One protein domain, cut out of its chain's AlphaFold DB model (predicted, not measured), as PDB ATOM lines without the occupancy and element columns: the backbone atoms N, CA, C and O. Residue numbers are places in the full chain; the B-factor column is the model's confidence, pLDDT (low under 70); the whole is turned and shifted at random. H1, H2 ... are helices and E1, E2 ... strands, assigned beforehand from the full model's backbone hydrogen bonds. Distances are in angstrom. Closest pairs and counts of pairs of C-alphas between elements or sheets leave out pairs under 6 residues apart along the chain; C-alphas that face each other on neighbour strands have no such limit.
ATOM      1  N   PRO A 673      -5.664 -13.534 241.738       55.06
ATOM      2  CA  PRO A 673      -4.275 -13.934 241.960       55.06
ATOM      3  C   PRO A 673      -3.339 -13.593 240.787       55.06
ATOM      4  O   PRO A 673      -2.133 -13.808 240.905       55.06
ATOM      5  N   GLN A 674      -3.876 -13.091 239.668       59.97
ATOM      6  CA  GLN A 674      -3.143 -12.623 238.489       59.97
ATOM      7  C   GLN A 674      -3.255 -11.095 238.288       59.97
ATOM      8  O   GLN A 674      -2.797 -10.589 237.265       59.97
ATOM      9  N   CYS A 675      -3.823 -10.343 239.242       63.94
ATOM     10  CA  CYS A 675      -3.839  -8.876 239.202       63.94
ATOM     11  C   CYS A 675      -2.412  -8.306 239.153       63.94
ATOM     12  O   CYS A 675      -1.570  -8.667 239.977       63.94
ATOM     13  N   MET A 676      -2.132  -7.373 238.240       60.53
ATOM     14  CA  MET A 676      -0.787  -6.799 238.079       60.53
ATOM     15  C   MET A 676      -0.294  -6.018 239.312       60.53
ATOM     16  O   MET A 676       0.910  -5.918 239.544       60.53
ATOM     17  N   VAL A 677      -1.217  -5.479 240.118       57.69
ATOM     18  CA  VAL A 677      -0.906  -4.708 241.333       57.69
ATOM     19  C   VAL A 677      -0.628  -5.634 242.524       57.69
ATOM     20  O   VAL A 677       0.402  -5.489 243.184       57.69
ATOM     21  N   HIS A 678      -1.528  -6.593 242.782       64.56
ATOM     22  CA  HIS A 678      -1.537  -7.419 244.003       64.56
ATOM     23  C   HIS A 678      -0.854  -8.783 243.865       64.56
ATOM     24  O   HIS A 678      -0.459  -9.387 244.868       64.56
ATOM     25  N   SER A 679      -0.723  -9.311 242.647       64.69
ATOM     26  CA  SER A 679      -0.067 -10.601 242.443       64.69
ATOM     27  C   SER A 679       1.434 -10.501 242.721       64.69
ATOM     28  O   SER A 679       2.098  -9.510 242.428       64.69
ATOM     29  N   LYS A 680       2.013 -11.571 243.271       72.88
ATOM     30  CA  LYS A 680       3.455 -11.642 243.581       72.88
ATOM     31  C   LYS A 680       4.285 -12.062 242.358       72.88
ATOM     32  O   LYS A 680       5.360 -12.640 242.514       72.88
ATOM     33  N   LEU A 681       3.750 -11.812 241.161       81.25
ATOM     34  CA  LEU A 681       4.349 -12.121 239.868       81.25
ATOM     35  C   LEU A 681       5.484 -11.137 239.559       81.25
ATOM     36  O   LEU A 681       5.434  -9.964 239.925       81.25
ATOM     37  N   ARG A 682       6.512 -11.605 238.847       80.75
ATOM     38  CA  ARG A 682       7.565 -10.730 238.320       80.75
ATOM     39  C   ARG A 682       7.048  -9.974 237.088       80.75
ATOM     40  O   ARG A 682       6.725 -10.597 236.079       80.75
ATOM     41  N   MET A 683       6.979  -8.651 237.173       86.38
ATOM     42  CA  MET A 683       6.336  -7.738 236.230       86.38
ATOM     43  C   MET A 683       7.332  -6.809 235.522       86.38
ATOM     44  O   MET A 683       8.220  -6.231 236.152       86.38
ATOM     45  N   ILE A 684       7.109  -6.585 234.227       84.62
ATOM     46  CA  ILE A 684       7.586  -5.393 233.518       84.62
ATOM     47  C   ILE A 684       6.390  -4.588 233.000       84.62
ATOM     48  O   ILE A 684       5.437  -5.153 232.467       84.62
ATOM     49  N   GLN A 685       6.447  -3.273 233.183       83.12
ATOM     50  CA  GLN A 685       5.522  -2.284 232.651       83.12
ATOM     51  C   GLN A 685       6.317  -1.344 231.744       83.12
ATOM     52  O   GLN A 685       7.304  -0.750 232.178       83.12
ATOM     53  N   ILE A 686       5.889  -1.218 230.496       79.75
ATOM     54  CA  ILE A 686       6.384  -0.227 229.542       79.75
ATOM     55  C   ILE A 686       5.225   0.737 229.300       79.75
ATOM     56  O   ILE A 686       4.113   0.287 229.029       79.75
ATOM     57  N   SER A 687       5.466   2.035 229.429       74.31
ATOM     58  CA  SER A 687       4.477   3.088 229.198       74.31
ATOM     59  C   SER A 687       5.078   4.135 228.272       74.31
ATOM     60  O   SER A 687       5.950   4.896 228.679       74.31
ATOM     61  N   VAL A 688       4.633   4.157 227.022       69.38
ATOM     62  CA  VAL A 688       5.101   5.126 226.029       69.38
ATOM     63  C   VAL A 688       4.140   6.316 226.026       69.38
ATOM     64  O   VAL A 688       2.930   6.143 226.187       69.38
ATOM     65  N   THR A 689       4.680   7.533 225.965       58.81
ATOM     66  CA  THR A 689       3.933   8.780 226.236       58.81
ATOM     67  C   THR A 689       4.162   9.874 225.188       58.81
ATOM     68  O   THR A 689       3.521  10.923 225.249       58.81
ATOM     69  N   GLY A 690       5.048   9.650 224.214       57.47
ATOM     70  CA  GLY A 690       5.373  10.629 223.179       57.47
ATOM     71  C   GLY A 690       4.277  10.754 222.120       57.47
ATOM     72  O   GLY A 690       3.915   9.774 221.480       57.47
ATOM     73  N   GLN A 691       3.785  11.971 221.879       51.09
ATOM     74  CA  GLN A 691       2.810  12.235 220.807       51.09
ATOM     75  C   GLN A 691       3.468  12.539 219.443       51.09
ATOM     76  O   GLN A 691       2.802  12.465 218.415       51.09
ATOM     77  N   ASP A 692       4.776  12.830 219.419       50.69
ATOM     78  CA  ASP A 692       5.539  13.249 218.225       50.69
ATOM     79  C   ASP A 692       6.337  12.103 217.545       50.69
ATOM     80  O   ASP A 692       7.191  12.349 216.689       50.69
ATOM     81  N   LEU A 693       6.118  10.839 217.932       51.69
ATOM     82  CA  LEU A 693       6.915   9.690 217.476       51.69
ATOM     83  C   LEU A 693       6.311   9.011 216.234       51.69
ATOM     84  O   LEU A 693       5.331   8.283 216.342       51.69
ATOM     85  N   GLU A 694       6.943   9.174 215.061       52.47
ATOM     86  CA  GLU A 694       6.455   8.626 213.772       52.47
ATOM     87  C   GLU A 694       6.096   7.124 213.810       52.47
ATOM     88  O   GLU A 694       5.152   6.703 213.140       52.47
ATOM     89  N   VAL A 695       6.867   6.316 214.554       51.59
ATOM     90  CA  VAL A 695       6.632   4.880 214.781       51.59
ATOM     91  C   VAL A 695       7.231   4.454 216.128       51.59
ATOM     92  O   VAL A 695       8.441   4.569 216.336       51.59
ATOM     93  N   GLU A 696       6.417   3.869 217.008       61.78
ATOM     94  CA  GLU A 696       6.881   3.197 218.233       61.78
ATOM     95  C   GLU A 696       7.188   1.708 217.994       61.78
ATOM     96  O   GLU A 696       6.544   1.046 217.176       61.78
ATOM     97  N   VAL A 697       8.184   1.163 218.707       65.44
ATOM     98  CA  VAL A 697       8.720  -0.192 218.476       65.44
ATOM     99  C   VAL A 697       8.983  -0.936 219.791       65.44
ATOM    100  O   VAL A 697       9.976  -0.676 220.473       65.44
ATOM    101  N   VAL A 698       8.157  -1.942 220.108       70.56
ATOM    102  CA  VAL A 698       8.327  -2.813 221.291       70.56
ATOM    103  C   VAL A 698       8.630  -4.250 220.865       70.56
ATOM    104  O   VAL A 698       7.848  -4.881 220.160       70.56
ATOM    105  N   LYS A 699       9.769  -4.804 221.299       74.94
ATOM    106  CA  LYS A 699      10.209  -6.170 220.957       74.94
ATOM    107  C   LYS A 699       9.640  -7.202 221.926       74.94
ATOM    108  O   LYS A 699      10.229  -7.485 222.967       74.94
ATOM    109  N   LEU A 700       8.493  -7.776 221.574       76.94
ATOM    110  CA  LEU A 700       7.753  -8.688 222.442       76.94
ATOM    111  C   LEU A 700       8.498 -10.016 222.665       76.94
ATOM    112  O   LEU A 700       8.412 -10.597 223.744       76.94
ATOM    113  N   ASP A 701       9.278 -10.486 221.687       77.94
ATOM    114  CA  ASP A 701      10.038 -11.727 221.830       77.94
ATOM    115  C   ASP A 701      11.242 -11.611 222.779       77.94
ATOM    116  O   ASP A 701      11.532 -12.592 223.469       77.94
ATOM    117  N   ASP A 702      11.876 -10.440 222.896       75.94
ATOM    118  CA  ASP A 702      12.914 -10.179 223.908       75.94
ATOM    119  C   ASP A 702      12.313 -10.145 225.332       75.94
ATOM    120  O   ASP A 702      12.920 -10.655 226.277       75.94
ATOM    121  N   LEU A 703      11.096  -9.605 225.497       77.56
ATOM    122  CA  LEU A 703      10.388  -9.560 226.789       77.56
ATOM    123  C   LEU A 703       9.973 -10.956 227.286       77.56
ATOM    124  O   LEU A 703      10.002 -11.216 228.490       77.56
ATOM    125  N   VAL A 704       9.633 -11.871 226.372       81.25
ATOM    126  CA  VAL A 704       9.312 -13.272 226.701       81.25
ATOM    127  C   VAL A 704      10.557 -14.053 227.163       81.25
ATOM    128  O   VAL A 704      10.449 -14.866 228.082       81.25
ATOM    129  N   ASP A 705      11.747 -13.784 226.603       75.81
ATOM    130  CA  ASP A 705      13.017 -14.393 227.066       75.81
ATOM    131  C   ASP A 705      13.483 -13.861 228.434       75.81
ATOM    132  O   ASP A 705      14.242 -14.523 229.141       75.81
ATOM    133  N   ALA A 706      13.021 -12.677 228.839       70.62
ATOM    134  CA  ALA A 706      13.424 -12.027 230.085       70.62
ATOM    135  C   ALA A 706      12.884 -12.687 231.369       70.62
ATOM    136  O   ALA A 706      13.224 -12.257 232.478       70.62
ATOM    137  N   GLY A 707      12.013 -13.695 231.243       74.62
ATOM    138  CA  GLY A 707      11.426 -14.410 232.377       74.62
ATOM    139  C   GLY A 707      10.562 -13.524 233.281       74.62
ATOM    140  O   GLY A 707      10.598 -13.669 234.507       74.62
ATOM    141  N   PHE A 708       9.827 -12.569 232.705       83.06
ATOM    142  CA  PHE A 708       8.701 -11.942 233.397       83.06
ATOM    143  C   PHE A 708       7.494 -12.886 233.376       83.06
ATOM    144  O   PHE A 708       7.303 -13.662 232.442       83.06
ATOM    145  N   GLN A 709       6.686 -12.817 234.427       86.88
ATOM    146  CA  GLN A 709       5.388 -13.482 234.525       86.88
ATOM    147  C   GLN A 709       4.249 -12.542 234.110       86.88
ATOM    148  O   GLN A 709       3.200 -13.011 233.684       86.88
ATOM    149  N   CYS A 710       4.457 -11.230 234.211       87.56
ATOM    150  CA  CYS A 710       3.506 -10.209 233.798       87.56
ATOM    151  C   CYS A 710       4.201  -9.186 232.888       87.56
ATOM    152  O   CYS A 710       5.255  -8.657 233.243       87.56
ATOM    153  N   ILE A 711       3.619  -8.914 231.723       87.12
ATOM    154  CA  ILE A 711       4.091  -7.905 230.769       87.12
ATOM    155  C   ILE A 711       2.934  -6.932 230.534       87.12
ATOM    156  O   ILE A 711       1.900  -7.347 230.023       87.12
ATOM    157  N   SER A 712       3.105  -5.664 230.903       85.88
ATOM    158  CA  SER A 712       2.176  -4.571 230.592       85.88
ATOM    159  C   SER A 712       2.828  -3.629 229.585       85.88
ATOM    160  O   SER A 712       3.976  -3.219 229.776       85.88
ATOM    161  N   ILE A 713       2.110  -3.299 228.517       83.06
ATOM    162  CA  ILE A 713       2.515  -2.326 227.499       83.06
ATOM    163  C   ILE A 713       1.387  -1.302 227.391       83.06
ATOM    164  O   ILE A 713       0.276  -1.656 227.010       83.06
ATOM    165  N   ASN A 714       1.669  -0.052 227.745       76.50
ATOM    166  CA  ASN A 714       0.737   1.070 227.695       76.50
ATOM    167  C   ASN A 714       1.214   2.023 226.594       76.50
ATOM    168  O   ASN A 714       2.386   2.397 226.581       76.50
ATOM    169  N   LEU A 715       0.327   2.359 225.660       72.44
ATOM    170  CA  LEU A 715       0.626   3.095 224.429       72.44
ATOM    171  C   LEU A 715      -0.284   4.333 224.330       72.44
ATOM    172  O   LEU A 715      -1.465   4.229 224.688       72.44
ATOM    173  N   PRO A 716       0.217   5.480 223.839       65.25
ATOM    174  CA  PRO A 716      -0.511   6.744 223.880       65.25
ATOM    175  C   PRO A 716      -1.663   6.785 222.866       65.25
ATOM    176  O   PRO A 716      -1.724   5.980 221.930       65.25
ATOM    177  N   ASP A 717      -2.573   7.752 223.032       60.91
ATOM    178  CA  ASP A 717      -3.502   8.122 221.960       60.91
ATOM    179  C   ASP A 717      -2.806   9.097 221.001       60.91
ATOM    180  O   ASP A 717      -2.647  10.291 221.281       60.91
ATOM    181  N   ALA A 718      -2.306   8.551 219.895       57.59
ATOM    182  CA  ALA A 718      -1.649   9.286 218.822       57.59
ATOM    183  C   ALA A 718      -2.463   9.112 217.533       57.59
ATOM    184  O   ALA A 718      -2.407   8.063 216.880       57.59
ATOM    185  N   GLU A 719      -3.240  10.135 217.169       56.38
ATOM    186  CA  GLU A 719      -4.101  10.097 215.986       56.38
ATOM    187  C   GLU A 719      -3.285   9.842 214.705       56.38
ATOM    188  O   GLU A 719      -2.513  10.679 214.241       56.38
ATOM    189  N   GLY A 720      -3.487   8.668 214.101       54.19
ATOM    190  CA  GLY A 720      -2.960   8.322 212.779       54.19
ATOM    191  C   GLY A 720      -1.589   7.634 212.731       54.19
ATOM    192  O   GLY A 720      -1.194   7.210 211.643       54.19
ATOM    193  N   LEU A 721      -0.885   7.454 213.857       57.28
ATOM    194  CA  LEU A 721       0.443   6.817 213.884       57.28
ATOM    195  C   LEU A 721       0.376   5.350 214.375       57.28
ATOM    196  O   LEU A 721      -0.260   5.075 215.392       57.28
ATOM    197  N   PRO A 722       0.972   4.372 213.656       61.47
ATOM    198  CA  PRO A 722       0.896   2.955 214.014       61.47
ATOM    199  C   PRO A 722       2.002   2.525 214.992       61.47
ATOM    200  O   PRO A 722       3.185   2.538 214.648       61.47
ATOM    201  N   CYS A 723       1.627   2.029 216.173       68.31
ATOM    202  CA  CYS A 723       2.577   1.377 217.083       68.31
ATOM    203  C   CYS A 723       2.874  -0.066 216.635       68.31
ATOM    204  O   CYS A 723       1.956  -0.837 216.330       68.31
ATOM    205  N   LEU A 724       4.154  -0.460 216.635       71.56
ATOM    206  CA  LEU A 724       4.618  -1.770 216.174       71.56
ATOM    207  C   LEU A 724       5.134  -2.653 217.321       71.56
ATOM    208  O   LEU A 724       6.219  -2.451 217.873       71.56
ATOM    209  N   LEU A 725       4.403  -3.728 217.603       74.88
ATOM    210  CA  LEU A 725       4.896  -4.853 218.393       74.88
ATOM    211  C   LEU A 725       5.721  -5.769 217.471       74.88
ATOM    212  O   LEU A 725       5.189  -6.398 216.558       74.88
ATOM    213  N   LEU A 726       7.034  -5.849 217.670       75.69
ATOM    214  CA  LEU A 726       7.910  -6.704 216.869       75.69
ATOM    215  C   LEU A 726       8.065  -8.095 217.487       75.69
ATOM    216  O   LEU A 726       8.275  -8.229 218.694       75.69
ATOM    217  N   ILE A 727       8.078  -9.110 216.623       77.19
ATOM    218  CA  ILE A 727       8.583 -10.452 216.929       77.19
ATOM    219  C   ILE A 727       9.688 -10.810 215.925       77.19
ATOM    220  O   ILE A 727       9.482 -10.771 214.714       77.19
ATOM    221  N   SER A 728      10.889 -11.148 216.401       75.19
ATOM    222  CA  SER A 728      12.072 -11.422 215.554       75.19
ATOM    223  C   SER A 728      12.101 -12.858 214.988       75.19
ATOM    224  O   SER A 728      13.122 -13.334 214.483       75.19
ATOM    225  N   ILE A 729      10.985 -13.579 215.122       75.19
ATOM    226  CA  ILE A 729      10.778 -14.989 214.781       75.19
ATOM    227  C   ILE A 729       9.356 -15.183 214.253       75.19
ATOM    228  O   ILE A 729       8.472 -14.386 214.556       75.19
ATOM    229  N   SER A 730       9.130 -16.265 213.505       79.25
ATOM    230  CA  SER A 730       7.813 -16.535 212.933       79.25
ATOM    231  C   SER A 730       6.730 -16.737 213.984       79.25
ATOM    232  O   SER A 730       6.992 -17.322 215.038       79.25
ATOM    233  N   TRP A 731       5.504 -16.311 213.666       80.56
ATOM    234  CA  TRP A 731       4.343 -16.385 214.565       80.56
ATOM    235  C   TRP A 731       4.192 -17.722 215.302       80.56
ATOM    236  O   TRP A 731       3.959 -17.749 216.505       80.56
ATOM    237  N   GLU A 732       4.382 -18.840 214.601       81.25
ATOM    238  CA  GLU A 732       4.286 -20.185 215.184       81.25
ATOM    239  C   GLU A 732       5.345 -20.409 216.272       81.25
ATOM    240  O   GLU A 732       5.021 -20.828 217.379       81.25
ATOM    241  N   ARG A 733       6.595 -20.009 216.007       83.69
ATOM    242  CA  ARG A 733       7.693 -20.090 216.982       83.69
ATOM    243  C   ARG A 733       7.520 -19.106 218.130       83.69
ATOM    244  O   ARG A 733       7.965 -19.404 219.234       83.69
ATOM    245  N   PHE A 734       6.905 -17.948 217.888       85.69
ATOM    246  CA  PHE A 734       6.568 -17.011 218.955       85.69
ATOM    247  C   PHE A 734       5.506 -17.592 219.895       85.69
ATOM    248  O   PHE A 734       5.686 -17.516 221.107       85.69
ATOM    249  N   LEU A 735       4.458 -18.239 219.372       86.56
ATOM    250  CA  LEU A 735       3.443 -18.899 220.202       86.56
ATOM    251  C   LEU A 735       4.011 -20.108 220.958       86.56
ATOM    252  O   LEU A 735       3.772 -20.226 222.158       86.56
ATOM    253  N   ASP A 736       4.829 -20.949 220.315       86.12
ATOM    254  CA  ASP A 736       5.542 -22.047 220.988       86.12
ATOM    255  C   ASP A 736       6.417 -21.524 222.144       86.12
ATOM    256  O   ASP A 736       6.378 -22.050 223.260       86.12
ATOM    257  N   LYS A 737       7.177 -20.447 221.896       87.00
ATOM    258  CA  LYS A 737       8.030 -19.765 222.883       87.00
ATOM    259  C   LYS A 737       7.208 -19.172 224.028       87.00
ATOM    260  O   LYS A 737       7.549 -19.376 225.190       87.00
ATOM    261  N   LEU A 738       6.117 -18.472 223.716       88.19
ATOM    262  CA  LEU A 738       5.214 -17.861 224.690       88.19
ATOM    263  C   LEU A 738       4.561 -18.926 225.582       88.19
ATOM    264  O   LEU A 738       4.570 -18.772 226.802       88.19
ATOM    265  N   ASN A 739       4.095 -20.038 225.008       88.25
ATOM    266  CA  ASN A 739       3.540 -21.176 225.746       88.25
ATOM    267  C   ASN A 739       4.581 -21.846 226.663       88.25
ATOM    268  O   ASN A 739       4.265 -22.203 227.797       88.25
ATOM    269  N   ALA A 740       5.829 -21.982 226.203       87.12
ATOM    270  CA  ALA A 740       6.933 -22.540 226.990       87.12
ATOM    271  C   ALA A 740       7.509 -21.573 228.049       87.12
ATOM    272  O   ALA A 740       8.262 -21.999 228.926       87.12
ATOM    273  N   SER A 741       7.182 -20.279 227.974       88.25
ATOM    274  CA  SER A 741       7.728 -19.240 228.855       88.25
ATOM    275  C   SER A 741       7.110 -19.228 230.259       88.25
ATOM    276  O   SER A 741       6.089 -19.873 230.527       88.25
ATOM    277  N   ALA A 742       7.692 -18.411 231.141       85.81
ATOM    278  CA  ALA A 742       7.142 -18.086 232.457       85.81
ATOM    279  C   ALA A 742       5.980 -17.068 232.426       85.81
ATOM    280  O   ALA A 742       5.405 -16.803 233.478       85.81
ATOM    281  N   VAL A 743       5.631 -16.496 231.265       88.69
ATOM    282  CA  VAL A 743       4.601 -15.449 231.157       88.69
ATOM    283  C   VAL A 743       3.218 -16.014 231.497       88.69
ATOM    284  O   VAL A 743       2.751 -16.960 230.870       88.69
ATOM    285  N   GLU A 744       2.545 -15.417 232.475       88.31
ATOM    286  CA  GLU A 744       1.176 -15.740 232.897       88.31
ATOM    287  C   GLU A 744       0.170 -14.674 232.447       88.31
ATOM    288  O   GLU A 744      -1.001 -15.000 232.256       88.31
ATOM    289  N   VAL A 745       0.619 -13.429 232.257       88.56
ATOM    290  CA  VAL A 745      -0.202 -12.283 231.844       88.56
ATOM    291  C   VAL A 745       0.542 -11.441 230.802       88.56
ATOM    292  O   VAL A 745       1.690 -11.053 231.025       88.56
ATOM    293  N   ILE A 746      -0.126 -11.126 229.689       88.00
ATOM    294  CA  ILE A 746       0.244 -10.023 228.789       88.00
ATOM    295  C   ILE A 746      -0.941  -9.066 228.714       88.00
ATOM    296  O   ILE A 746      -2.023  -9.463 228.284       88.00
ATOM    297  N   GLU A 747      -0.721  -7.817 229.095       86.50
ATOM    298  CA  GLU A 747      -1.670  -6.718 228.974       86.50
ATOM    299  C   GLU A 747      -1.125  -5.700 227.969       86.50
ATOM    300  O   GLU A 747       0.009  -5.230 228.096       86.50
ATOM    301  N   VAL A 748      -1.921  -5.378 226.954       82.62
ATOM    302  CA  VAL A 748      -1.651  -4.296 226.008       82.62
ATOM    303  C   VAL A 748      -2.797  -3.308 226.137       82.62
ATOM    304  O   VAL A 748      -3.931  -3.623 225.787       82.62
ATOM    305  N   ASN A 749      -2.480  -2.126 226.649       77.50
ATOM    306  CA  ASN A 749      -3.377  -0.991 226.762       77.50
ATOM    307  C   ASN A 749      -2.958   0.026 225.704       77.50
ATOM    308  O   ASN A 749      -1.819   0.485 225.680       77.50
ATOM    309  N   SER A 750      -3.870   0.383 224.816       71.50
ATOM    310  CA  SER A 750      -3.670   1.461 223.853       71.50
ATOM    311  C   SER A 750      -5.011   2.119 223.628       71.50
ATOM    312  O   SER A 750      -6.027   1.441 223.691       71.50
ATOM    313  N   TYR A 751      -5.008   3.414 223.351       61.44
ATOM    314  CA  TYR A 751      -6.189   4.128 222.871       61.44
ATOM    315  C   TYR A 751      -6.259   4.101 221.331       61.44
ATOM    316  O   TYR A 751      -7.341   4.173 220.738       61.44
ATOM    317  N   SER A 752      -5.101   3.910 220.685       61.94
ATOM    318  CA  SER A 752      -4.943   3.915 219.236       61.94
ATOM    319  C   SER A 752      -5.574   2.692 218.562       61.94
ATOM    320  O   SER A 752      -5.433   1.538 218.978       61.94
ATOM    321  N   SER A 753      -6.224   2.947 217.428       55.16
ATOM    322  CA  SER A 753      -6.828   1.924 216.567       55.16
ATOM    323  C   SER A 753      -5.816   1.136 215.715       55.16
ATOM    324  O   SER A 753      -6.198   0.162 215.064       55.16
ATOM    325  N   SER A 754      -4.533   1.523 215.713       64.62
ATOM    326  CA  SER A 754      -3.504   1.053 214.770       64.62
ATOM    327  C   SER A 754      -2.322   0.319 215.428       64.62
ATOM    328  O   SER A 754      -1.197   0.362 214.926       64.62
ATOM    329  N   VAL A 755      -2.553  -0.421 216.521       68.62
ATOM    330  CA  VAL A 755      -1.544  -1.366 217.040       68.62
ATOM    331  C   VAL A 755      -1.360  -2.517 216.042       68.62
ATOM    332  O   VAL A 755      -2.294  -3.274 215.752       68.62
ATOM    333  N   HIS A 756      -0.139  -2.692 215.536       73.38
ATOM    334  CA  HIS A 756       0.230  -3.771 214.620       73.38
ATOM    335  C   HIS A 756       1.301  -4.680 215.221       73.38
ATOM    336  O   HIS A 756       2.255  -4.212 215.835       73.38
ATOM    337  N   VAL A 757       1.200  -5.987 214.971       73.19
ATOM    338  CA  VAL A 757       2.294  -6.933 215.222       73.19
ATOM    339  C   VAL A 757       3.016  -7.228 213.910       73.19
ATOM    340  O   VAL A 757       2.364  -7.501 212.897       73.19
ATOM    341  N   VAL A 758       4.350  -7.179 213.912       73.50
ATOM    342  CA  VAL A 758       5.189  -7.351 212.714       73.50
ATOM    343  C   VAL A 758       6.220  -8.461 212.917       73.50
ATOM    344  O   VAL A 758       7.021  -8.428 213.854       73.50
ATOM    345  N   GLU A 759       6.229  -9.427 211.998       76.06
ATOM    346  CA  GLU A 759       7.227 -10.498 211.948       76.06
ATOM    347  C   GLU A 759       8.519 -10.003 211.268       76.06
ATOM    348  O   GLU A 759       8.579  -9.816 210.051       76.06
ATOM    349  N   GLN A 760       9.586  -9.787 212.047       69.25
ATOM    350  CA  GLN A 760      10.890  -9.350 211.537       69.25
ATOM    351  C   GLN A 760      11.830 -10.546 211.315       69.25
ATOM    352  O   GLN A 760      12.648 -10.891 212.169       69.25
ATOM    353  N   LEU A 761      11.755 -11.162 210.133       64.25
ATOM    354  CA  LEU A 761      12.642 -12.273 209.773       64.25
ATOM    355  C   LEU A 761      14.127 -11.847 209.650       64.25
ATOM    356  O   LEU A 761      14.422 -10.766 209.128       64.25
ATOM    357  N   PRO A 762      15.092 -12.702 210.056       57.69
ATOM    358  CA  PRO A 762      16.520 -12.389 209.990       57.69
ATOM    359  C   PRO A 762      16.999 -11.988 208.587       57.69
ATOM    360  O   PRO A 762      16.943 -12.774 207.643       57.69
ATOM    361  N   GLY A 763      17.527 -10.766 208.469       53.28
ATOM    362  CA  GLY A 763      18.024 -10.197 207.212       53.28
ATOM    363  C   GLY A 763      17.021  -9.317 206.455       53.28
ATOM    364  O   GLY A 763      17.418  -8.673 205.486       53.28
ATOM    365  N   ALA A 764      15.762  -9.228 206.898       53.22
ATOM    366  CA  ALA A 764      14.823  -8.228 206.398       53.22
ATOM    367  C   ALA A 764      15.151  -6.828 206.955       53.22
ATOM    368  O   ALA A 764      15.457  -6.664 208.139       53.22
ATOM    369  N   ALA A 765      15.063  -5.802 206.103       51.28
ATOM    370  CA  ALA A 765      15.083  -4.408 206.545       51.28
ATOM    371  C   ALA A 765      13.760  -4.056 207.247       51.28
ATOM    372  O   ALA A 765      12.715  -4.568 206.856       51.28
ATOM    373  N   ILE A 766      13.791  -3.155 208.237       49.12
ATOM    374  CA  ILE A 766      12.602  -2.759 209.025       49.12
ATOM    375  C   ILE A 766      11.472  -2.238 208.119       49.12
ATOM    376  O   ILE A 766      10.312  -2.573 208.321       49.12
ATOM    377  N   ASN A 767      11.816  -1.522 207.045       45.16
ATOM    378  CA  ASN A 767      10.876  -0.976 206.060       45.16
ATOM    379  C   ASN A 767      10.109  -2.055 205.254       45.16
ATOM    380  O   ASN A 767       9.241  -1.717 204.448       45.16
ATOM    381  N   ALA A 768      10.426  -3.344 205.416       45.06
ATOM    382  CA  ALA A 768       9.713  -4.446 204.784       45.06
ATOM    383  C   ALA A 768       8.473  -4.854 205.604       45.06
ATOM    384  O   ALA A 768       8.433  -5.938 206.184       45.06
ATOM    385  N   TYR A 769       7.423  -4.025 205.564       50.22
ATOM    386  CA  TYR A 769       6.079  -4.280 206.122       50.22
ATOM    387  C   TYR A 769       5.325  -5.476 205.477       50.22
ATOM    388  O   TYR A 769       4.100  -5.523 205.453       50.22
ATOM    389  N   ALA A 770       6.033  -6.470 204.933       44.72
ATOM    390  CA  ALA A 770       5.476  -7.589 204.171       44.72
ATOM    391  C   ALA A 770       4.644  -8.581 205.012       44.72
ATOM    392  O   ALA A 770       4.009  -9.472 204.450       44.72
ATOM    393  N   SER A 771       4.673  -8.452 206.342       55.88
ATOM    394  CA  SER A 771       3.938  -9.302 207.288       55.88
ATOM    395  C   SER A 771       3.579  -8.556 208.584       55.88
ATOM    396  O   SER A 771       3.748  -9.074 209.687       55.88
ATOM    397  N   SER A 772       3.083  -7.319 208.457       65.56
ATOM    398  CA  SER A 772       2.341  -6.679 209.548       65.56
ATOM    399  C   SER A 772       0.906  -7.217 209.606       65.56
ATOM    400  O   SER A 772       0.281  -7.518 208.588       65.56
ATOM    401  N   CYS A 773       0.362  -7.337 210.814       70.19
ATOM    402  CA  CYS A 773      -1.038  -7.675 211.057       70.19
ATOM    403  C   CYS A 773      -1.592  -6.774 212.165       70.19
ATOM    404  O   CYS A 773      -0.862  -6.406 213.079       70.19
ATOM    405  N   ALA A 774      -2.859  -6.365 212.080       73.19
ATOM    406  CA  ALA A 774      -3.507  -5.638 213.176       73.19
ATOM    407  C   ALA A 774      -3.551  -6.516 214.438       73.19
ATOM    408  O   ALA A 774      -3.754  -7.727 214.333       73.19
ATOM    409  N   PHE A 775      -3.393  -5.921 215.619       75.38
ATOM    410  CA  PHE A 775      -3.310  -6.652 216.887       75.38
ATOM    411  C   PHE A 775      -4.538  -7.543 217.150       75.38
ATOM    412  O   PHE A 775      -4.385  -8.690 217.558       75.38
ATOM    413  N   VAL A 776      -5.740  -7.107 216.762       72.62
ATOM    414  CA  VAL A 776      -6.974  -7.922 216.802       72.62
ATOM    415  C   VAL A 776      -6.842  -9.232 215.996       72.62
ATOM    416  O   VAL A 776      -7.274 -10.293 216.446       72.62
ATOM    417  N   ASN A 777      -6.167  -9.204 214.841       75.94
ATOM    418  CA  ASN A 777      -5.901 -10.407 214.038       75.94
ATOM    419  C   ASN A 777      -4.806 -11.288 214.661       75.94
ATOM    420  O   ASN A 777      -4.837 -12.507 214.503       75.94
ATOM    421  N   ALA A 778      -3.850 -10.688 215.374       77.81
ATOM    422  CA  ALA A 778      -2.856 -11.424 216.146       77.81
ATOM    423  C   ALA A 778      -3.517 -12.202 217.296       77.81
ATOM    424  O   ALA A 778      -3.267 -13.398 217.434       77.81
ATOM    425  N   LEU A 779      -4.432 -11.575 218.046       81.50
ATOM    426  CA  LEU A 779      -5.244 -12.248 219.069       81.50
ATOM    427  C   LEU A 779      -6.016 -13.439 218.480       81.50
ATOM    428  O   LEU A 779      -6.031 -14.506 219.086       81.50
ATOM    429  N   ALA A 780      -6.579 -13.304 217.272       80.62
ATOM    430  CA  ALA A 780      -7.329 -14.383 216.615       80.62
ATOM    431  C   ALA A 780      -6.446 -15.587 216.242       80.62
ATOM    432  O   ALA A 780      -6.906 -16.731 216.248       80.62
ATOM    433  N   LEU A 781      -5.156 -15.351 215.972       79.88
ATOM    434  CA  LEU A 781      -4.167 -16.419 215.819       79.88
ATOM    435  C   LEU A 781      -3.814 -17.081 217.159       79.88
ATOM    436  O   LEU A 781      -3.549 -18.283 217.156       79.88
ATOM    437  N   VAL A 782      -3.839 -16.351 218.284       83.81
ATOM    438  CA  VAL A 782      -3.684 -16.942 219.626       83.81
ATOM    439  C   VAL A 782      -4.905 -17.791 219.980       83.81
ATOM    440  O   VAL A 782      -4.745 -18.969 220.285       83.81
ATOM    441  N   GLU A 783      -6.120 -17.249 219.877       84.38
ATOM    442  CA  GLU A 783      -7.366 -17.957 220.213       84.38
ATOM    443  C   GLU A 783      -7.510 -19.251 219.396       84.38
ATOM    444  O   GLU A 783      -7.697 -20.334 219.950       84.38
ATOM    445  N   GLY A 784      -7.315 -19.164 218.075       83.62
ATOM    446  CA  GLY A 784      -7.454 -20.295 217.157       83.62
ATOM    447  C   GLY A 784      -6.346 -21.357 217.222       83.62
ATOM    448  O   GLY A 784      -6.496 -22.405 216.592       83.62
ATOM    449  N   ARG A 785      -5.232 -21.114 217.935       83.50
ATOM    450  CA  ARG A 785      -4.088 -22.051 218.033       83.50
ATOM    451  C   ARG A 785      -3.692 -22.437 219.462       83.50
ATOM    452  O   ARG A 785      -3.012 -23.444 219.625       83.50
ATOM    453  N   ALA A 786      -4.071 -21.640 220.458       83.50
ATOM    454  CA  ALA A 786      -3.665 -21.773 221.858       83.50
ATOM    455  C   ALA A 786      -4.732 -21.253 222.853       83.50
ATOM    456  O   ALA A 786      -4.404 -20.970 224.004       83.50
ATOM    457  N   GLY A 787      -6.004 -21.121 222.445       81.25
ATOM    458  CA  GLY A 787      -7.118 -20.704 223.319       81.25
ATOM    459  C   GLY A 787      -7.497 -21.706 224.425       81.25
ATOM    460  O   GLY A 787      -8.369 -21.435 225.244       81.25
ATOM    461  N   ASP A 788      -6.849 -22.872 224.479       84.38
ATOM    462  CA  ASP A 788      -6.846 -23.776 225.633       84.38
ATOM    463  C   ASP A 788      -5.781 -23.391 226.682       84.38
ATOM    464  O   ASP A 788      -5.970 -23.637 227.878       84.38
ATOM    465  N   VAL A 789      -4.695 -22.741 226.249       85.50
ATOM    466  CA  VAL A 789      -3.604 -22.216 227.088       85.50
ATOM    467  C   VAL A 789      -3.844 -20.760 227.504       85.50
ATOM    468  O   VAL A 789      -3.412 -20.386 228.592       85.50
ATOM    469  N   TRP A 790      -4.558 -19.951 226.712       86.94
ATOM    470  CA  TRP A 790      -4.799 -18.525 226.986       86.94
ATOM    471  C   TRP A 790      -6.289 -18.147 226.982       86.94
ATOM    472  O   TRP A 790      -6.949 -18.208 225.948       86.94
ATOM    473  N   ASP A 791      -6.794 -17.682 228.130       86.62
ATOM    474  CA  ASP A 791      -8.025 -16.890 228.220       86.62
ATOM    475  C   ASP A 791      -7.719 -15.486 227.661       86.62
ATOM    476  O   ASP A 791      -6.841 -14.788 228.176       86.62
ATOM    477  N   ILE A 792      -8.442 -15.054 226.625       85.75
ATOM    478  CA  ILE A 792      -8.329 -13.701 226.055       85.75
ATOM    479  C   ILE A 792      -9.504 -12.840 226.529       85.75
ATOM    480  O   ILE A 792     -10.653 -13.292 226.562       85.75
ATOM    481  N   LYS A 793      -9.215 -11.582 226.860       82.19
ATOM    482  CA  LYS A 793     -10.185 -10.486 226.919       82.19
ATOM    483  C   LYS A 793      -9.779  -9.362 225.971       82.19
ATOM    484  O   LYS A 793      -8.587  -9.131 225.760       82.19
ATOM    485  N   SER A 794     -10.767  -8.626 225.482       77.75
ATOM    486  CA  SER A 794     -10.590  -7.360 224.763       77.75
ATOM    487  C   SER A 794     -11.715  -6.383 225.127       77.75
ATOM    488  O   SER A 794     -12.762  -6.808 225.624       77.75
ATOM    489  N   TRP A 795     -11.476  -5.082 224.942       70.44
ATOM    490  CA  TRP A 795     -12.393  -4.015 225.363       70.44
ATOM    491  C   TRP A 795     -12.903  -3.185 224.181       70.44
ATOM    492  O   TRP A 795     -12.203  -2.996 223.181       70.44
ATOM    493  N   MET A 796     -14.098  -2.620 224.342       62.53
ATOM    494  CA  MET A 796     -14.599  -1.510 223.528       62.53
ATOM    495  C   MET A 796     -15.195  -0.455 224.467       62.53
ATOM    496  O   MET A 796     -16.224  -0.686 225.095       62.53
ATOM    497  N   GLY A 797     -14.530   0.696 224.592       60.75
ATOM    498  CA  GLY A 797     -14.838   1.648 225.663       60.75
ATOM    499  C   GLY A 797     -14.526   1.046 227.039       60.75
ATOM    500  O   GLY A 797     -13.530   0.340 227.191       60.75
ATOM    501  N   GLY A 798     -15.384   1.302 228.030       51.12
ATOM    502  CA  GLY A 798     -15.212   0.779 229.392       51.12
ATOM    503  C   GLY A 798     -15.507  -0.720 229.563       51.12
ATOM    504  O   GLY A 798     -15.081  -1.312 230.555       51.12
ATOM    505  N   ASP A 799     -16.205  -1.354 228.615       50.66
ATOM    506  CA  ASP A 799     -16.670  -2.738 228.749       50.66
ATOM    507  C   ASP A 799     -15.633  -3.770 228.272       50.66
ATOM    508  O   ASP A 799     -15.046  -3.641 227.195       50.66
ATOM    509  N   SER A 800     -15.440  -4.837 229.065       57.84
ATOM    510  CA  SER A 800     -14.560  -5.975 228.739       57.84
ATOM    511  C   SER A 800     -15.372  -7.206 228.332       57.84
ATOM    512  O   SER A 800     -16.099  -7.753 229.169       57.84
ATOM    513  N   GLU A 801     -15.165  -7.734 227.128       66.62
ATOM    514  CA  GLU A 801     -15.720  -9.034 226.731       66.62
ATOM    515  C   GLU A 801     -14.672 -10.158 226.833       66.62
ATOM    516  O   GLU A 801     -13.461  -9.927 226.898       66.62
ATOM    517  N   ARG A 802     -15.142 -11.413 226.875       71.06
ATOM    518  CA  ARG A 802     -14.284 -12.601 226.715       71.06
ATOM    519  C   ARG A 802     -14.129 -12.920 225.231       71.06
ATOM    520  O   ARG A 802     -15.120 -12.935 224.508       71.06
ATOM    521  N   GLY A 803     -12.918 -13.279 224.823       76.88
ATOM    522  CA  GLY A 803     -12.567 -13.456 223.419       76.88
ATOM    523  C   GLY A 803     -12.224 -12.121 222.761       76.88
ATOM    524  O   GLY A 803     -11.658 -11.223 223.396       76.88
ATOM    525  N   ILE A 804     -12.531 -12.015 221.469       75.56
ATOM    526  CA  ILE A 804     -12.037 -10.952 220.593       75.56
ATOM    527  C   ILE A 804     -13.201 -10.121 220.062       75.56
ATOM    528  O   ILE A 804     -13.953 -10.569 219.196       75.56
ATOM    529  N   VAL A 805     -13.305  -8.886 220.546       72.25
ATOM    530  CA  VAL A 805     -14.274  -7.903 220.067       72.25
ATOM    531  C   VAL A 805     -13.796  -7.337 218.720       72.25
ATOM    532  O   VAL A 805     -12.692  -6.783 218.641       72.25
ATOM    533  N   PRO A 806     -14.590  -7.435 217.637       63.03
ATOM    534  CA  PRO A 806     -14.276  -6.762 216.382       63.03
ATOM    535  C   PRO A 806     -14.171  -5.248 216.602       63.03
ATOM    536  O   PRO A 806     -15.065  -4.642 217.185       63.03
ATOM    537  N   ASN A 807     -13.095  -4.638 216.103       60.50
ATOM    538  CA  ASN A 807     -12.777  -3.214 216.281       60.50
ATOM    539  C   ASN A 807     -12.451  -2.784 217.732       60.50
ATOM    540  O   ASN A 807     -12.545  -1.596 218.038       60.50
ATOM    541  N   ALA A 808     -12.026  -3.703 218.610       61.88
ATOM    542  CA  ALA A 808     -11.386  -3.335 219.879       61.88
ATOM    543  C   ALA A 808     -10.237  -2.335 219.634       61.88
ATOM    544  O   ALA A 808      -9.326  -2.619 218.848       61.88
ATOM    545  N   ARG A 809     -10.267  -1.173 220.302       59.09
ATOM    546  CA  ARG A 809      -9.271  -0.094 220.140       59.09
ATOM    547  C   ARG A 809      -7.963  -0.421 220.871       59.09
ATOM    548  O   ARG A 809      -7.618   0.242 221.826       59.09
ATOM    549  N   GLY A 810      -7.273  -1.497 220.500       59.09
ATOM    550  CA  GLY A 810      -5.935  -1.823 221.020       59.09
ATOM    551  C   GLY A 810      -5.862  -2.459 222.420       59.09
ATOM    552  O   GLY A 810      -4.901  -3.181 222.677       59.09
ATOM    553  N   TYR A 811      -6.869  -2.289 223.282       72.44
ATOM    554  CA  TYR A 811      -6.960  -2.963 224.586       72.44
ATOM    555  C   TYR A 811      -7.153  -4.484 224.483       72.44
ATOM    556  O   TYR A 811      -8.207  -4.961 224.041       72.44
ATOM    557  N   ALA A 812      -6.186  -5.261 224.979       77.62
ATOM    558  CA  ALA A 812      -6.344  -6.700 225.181       77.62
ATOM    559  C   ALA A 812      -5.505  -7.260 226.336       77.62
ATOM    560  O   ALA A 812      -4.410  -6.792 226.640       77.62
ATOM    561  N   LEU A 813      -6.016  -8.338 226.930       83.19
ATOM    562  CA  LEU A 813      -5.429  -9.019 228.077       83.19
ATOM    563  C   LEU A 813      -5.435 -10.527 227.823       83.19
ATOM    564  O   LEU A 813      -6.493 -11.155 227.760       83.19
ATOM    565  N   LEU A 814      -4.245 -11.103 227.682       87.31
ATOM    566  CA  LEU A 814      -4.021 -12.537 227.546       87.31
ATOM    567  C   LEU A 814      -3.618 -13.080 228.916       87.31
ATOM    568  O   LEU A 814      -2.586 -12.685 229.461       87.31
ATOM    569  N   ARG A 815      -4.396 -14.012 229.469       87.19
ATOM    570  CA  ARG A 815      -4.085 -14.696 230.732       87.19
ATOM    571  C   ARG A 815      -3.922 -16.186 230.510       87.19
ATOM    572  O   ARG A 815      -4.766 -16.817 229.881       87.19
ATOM    573  N   ARG A 816      -2.862 -16.777 231.057       88.00
ATOM    574  CA  ARG A 816      -2.651 -18.224 230.976       88.00
ATOM    575  C   ARG A 816      -3.725 -18.948 231.790       88.00
ATOM    576  O   ARG A 816      -3.898 -18.654 232.978       88.00
ATOM    577  N   THR A 817      -4.440 -19.883 231.161       80.75
ATOM    578  CA  THR A 817      -5.571 -20.585 231.775       80.75
ATOM    579  C   THR A 817      -5.106 -21.370 233.001       80.75
ATOM    580  O   THR A 817      -4.107 -22.089 232.989       80.75
ATOM    581  N   SER A 818      -5.876 -21.313 234.088       64.25
ATOM    582  CA  SER A 818      -5.561 -22.048 235.326       64.25
ATOM    583  C   SER A 818      -5.662 -23.579 235.193       64.25
ATOM    584  O   SER A 818      -5.399 -24.297 236.155       64.25
ATOM    585  N   ARG A 819      -6.029 -24.080 234.005       49.25
ATOM    586  CA  ARG A 819      -6.090 -25.503 233.635       49.25
ATOM    587  C   ARG A 819      -4.808 -26.021 232.972       49.25
ATOM    588  O   ARG A 819      -4.716 -27.223 232.748       49.25
ATOM    589  N   SER A 820      -3.850 -25.148 232.646       41.44
ATOM    590  CA  SER A 820      -2.587 -25.517 231.989       41.44
ATOM    591  C   SER A 820      -1.423 -25.763 232.972       41.44
ATOM    592  O   SER A 820      -0.265 -25.787 232.550       41.44
ATOM    593  N   ARG A 821      -1.714 -25.883 234.276       40.59
ATOM    594  CA  ARG A 821      -0.791 -26.234 235.370       40.59
ATOM    595  C   ARG A 821      -1.191 -27.577 235.983       40.59
ATOM    596  O   ARG A 821      -0.262 -28.348 236.298       40.59
TER     597      ARG A 821
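AT A GLANCE: This is residues 673 to 821 of the 821 residues of the protein "F-box domain-containing protein" of Auxenochlorella protothecoides (UniProt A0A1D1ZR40). A twisted, curled sheet of six strands makes one wall, and over one of its faces lies a second layer in two parts: the small four-stranded sheet E2 E4 E6 E7, across from the E1 E3 E5 part of the wall, and the helix H3, over E10 and E8. Three times the chain runs along a strand of the wall, E1, E3 or E5, and folds back as a strand of the small sheet, E2, E4 or E6, while the short helices H1 and H2 follow E2 and E4. The 149 printed residues hold three named helices and ten named strands, in the order E1 E2 H1 E3 E4 H2 E5 E6 E7 H3 E8 E9 E10, and the class is mixed. The large sheet has the order E1 E3 E5 E10 E8 E9, the small one E2 E4 E6 E7, and both are mixed. The whole is compact, with a radius of gyration of the C-alphas of 14.7 A and spans of 40 by 37 by 27 A.

HOW THE PARTS SIT: The largest sheet runs, strand beside strand, E1, residues 683 to 687, E3, residues 710 to 715, E5, residues 745 to 750, E10, residues 812 to 816, E8, residues 790 to 796, and E9, residues 799 to 802. E1 and E3 are parallel, with N 684 and O 710 at 2.9 A. E3 and E5 are parallel, with N 713 and O 747 at 2.9 A. E5 and E10 are antiparallel at 179 degrees, with N 814 and O 746 at 2.8 A. E10 and E8 are antiparallel, with N 791 and O 815 at 2.8 A. E8 and E9 form a hairpin, with N 801 and O 794 at 3.0 A. H3, residues 775 to 786, is on this sheet at a height of 9.8 A, the helix layer of a two-layer arrangement, a helix on one face of a sheet. It lies over E8 and, only just, with 3 C-alphas, over E10, and runs along the strands at 24 degrees to E8 on the local plane. The closest C-alphas of H3 and E8 are those of Glu 783 and Trp 790, 7.3 A apart. The second sheet runs E2, residues 697 to 699, E4, residues 724 to 727, E6, residues 756 to 759, and E7, residues 772 to 774. E2 and E4 are parallel, with N 726 and O 698 at 2.8 A. E4 and E6 are parallel, with N 725 and O 756 at 2.8 A. E6 and E7 form a hairpin, with N 757 and O 773 at 2.8 A. E3 and E4 are apart. H3 stands up from this sheet, rising 51 degrees; the C-alphas of His 756 and Phe 775, the closest of E6 and H3, are 5.1 A apart. H1, residues 700 to 705, only grazes both sheets, and H2, residues 731 to 740, only grazes the second. H1 and H2 only just touch, with 3 pairs of C-alphas within 8 A; the closest are those of Val 704 and Leu 738, 6.5 A. H2 and H3 are close but not clearly touching, the C-alphas of Leu 735 and Val 782 being closest at 7.4 A. In H1, H2 and H3 every O i to N i+4 pair is within hydrogen-bond range.

IN THESE COORDINATES: E1 begins at C-alpha 683, (6.336, -7.738, 236.230). E8 is the longest strand, 19.9 A from first to last C-alpha; E3 measures 16.5 A and E5 16.3 A. H3 is the longest helix, at 15.9 A, and begins at C-alpha 775, (-3.310, -6.652, 216.887). H2 measures 14.1 A. E10 ends at C-alpha 816, (-2.651, -18.224, 230.976).

THE WHOLE: The printed part has no cut, and residue 821 is the chain's last. The two C-alphas farthest apart are those of Asp 692 and Arg 821, 43.5 A. The link from E6 to E7, residues 760 to 771, is long. The mean pLDDT of the printed part is 71.5, and 58 residues are under 70, among them residues 688 to 697 and 760 to 772.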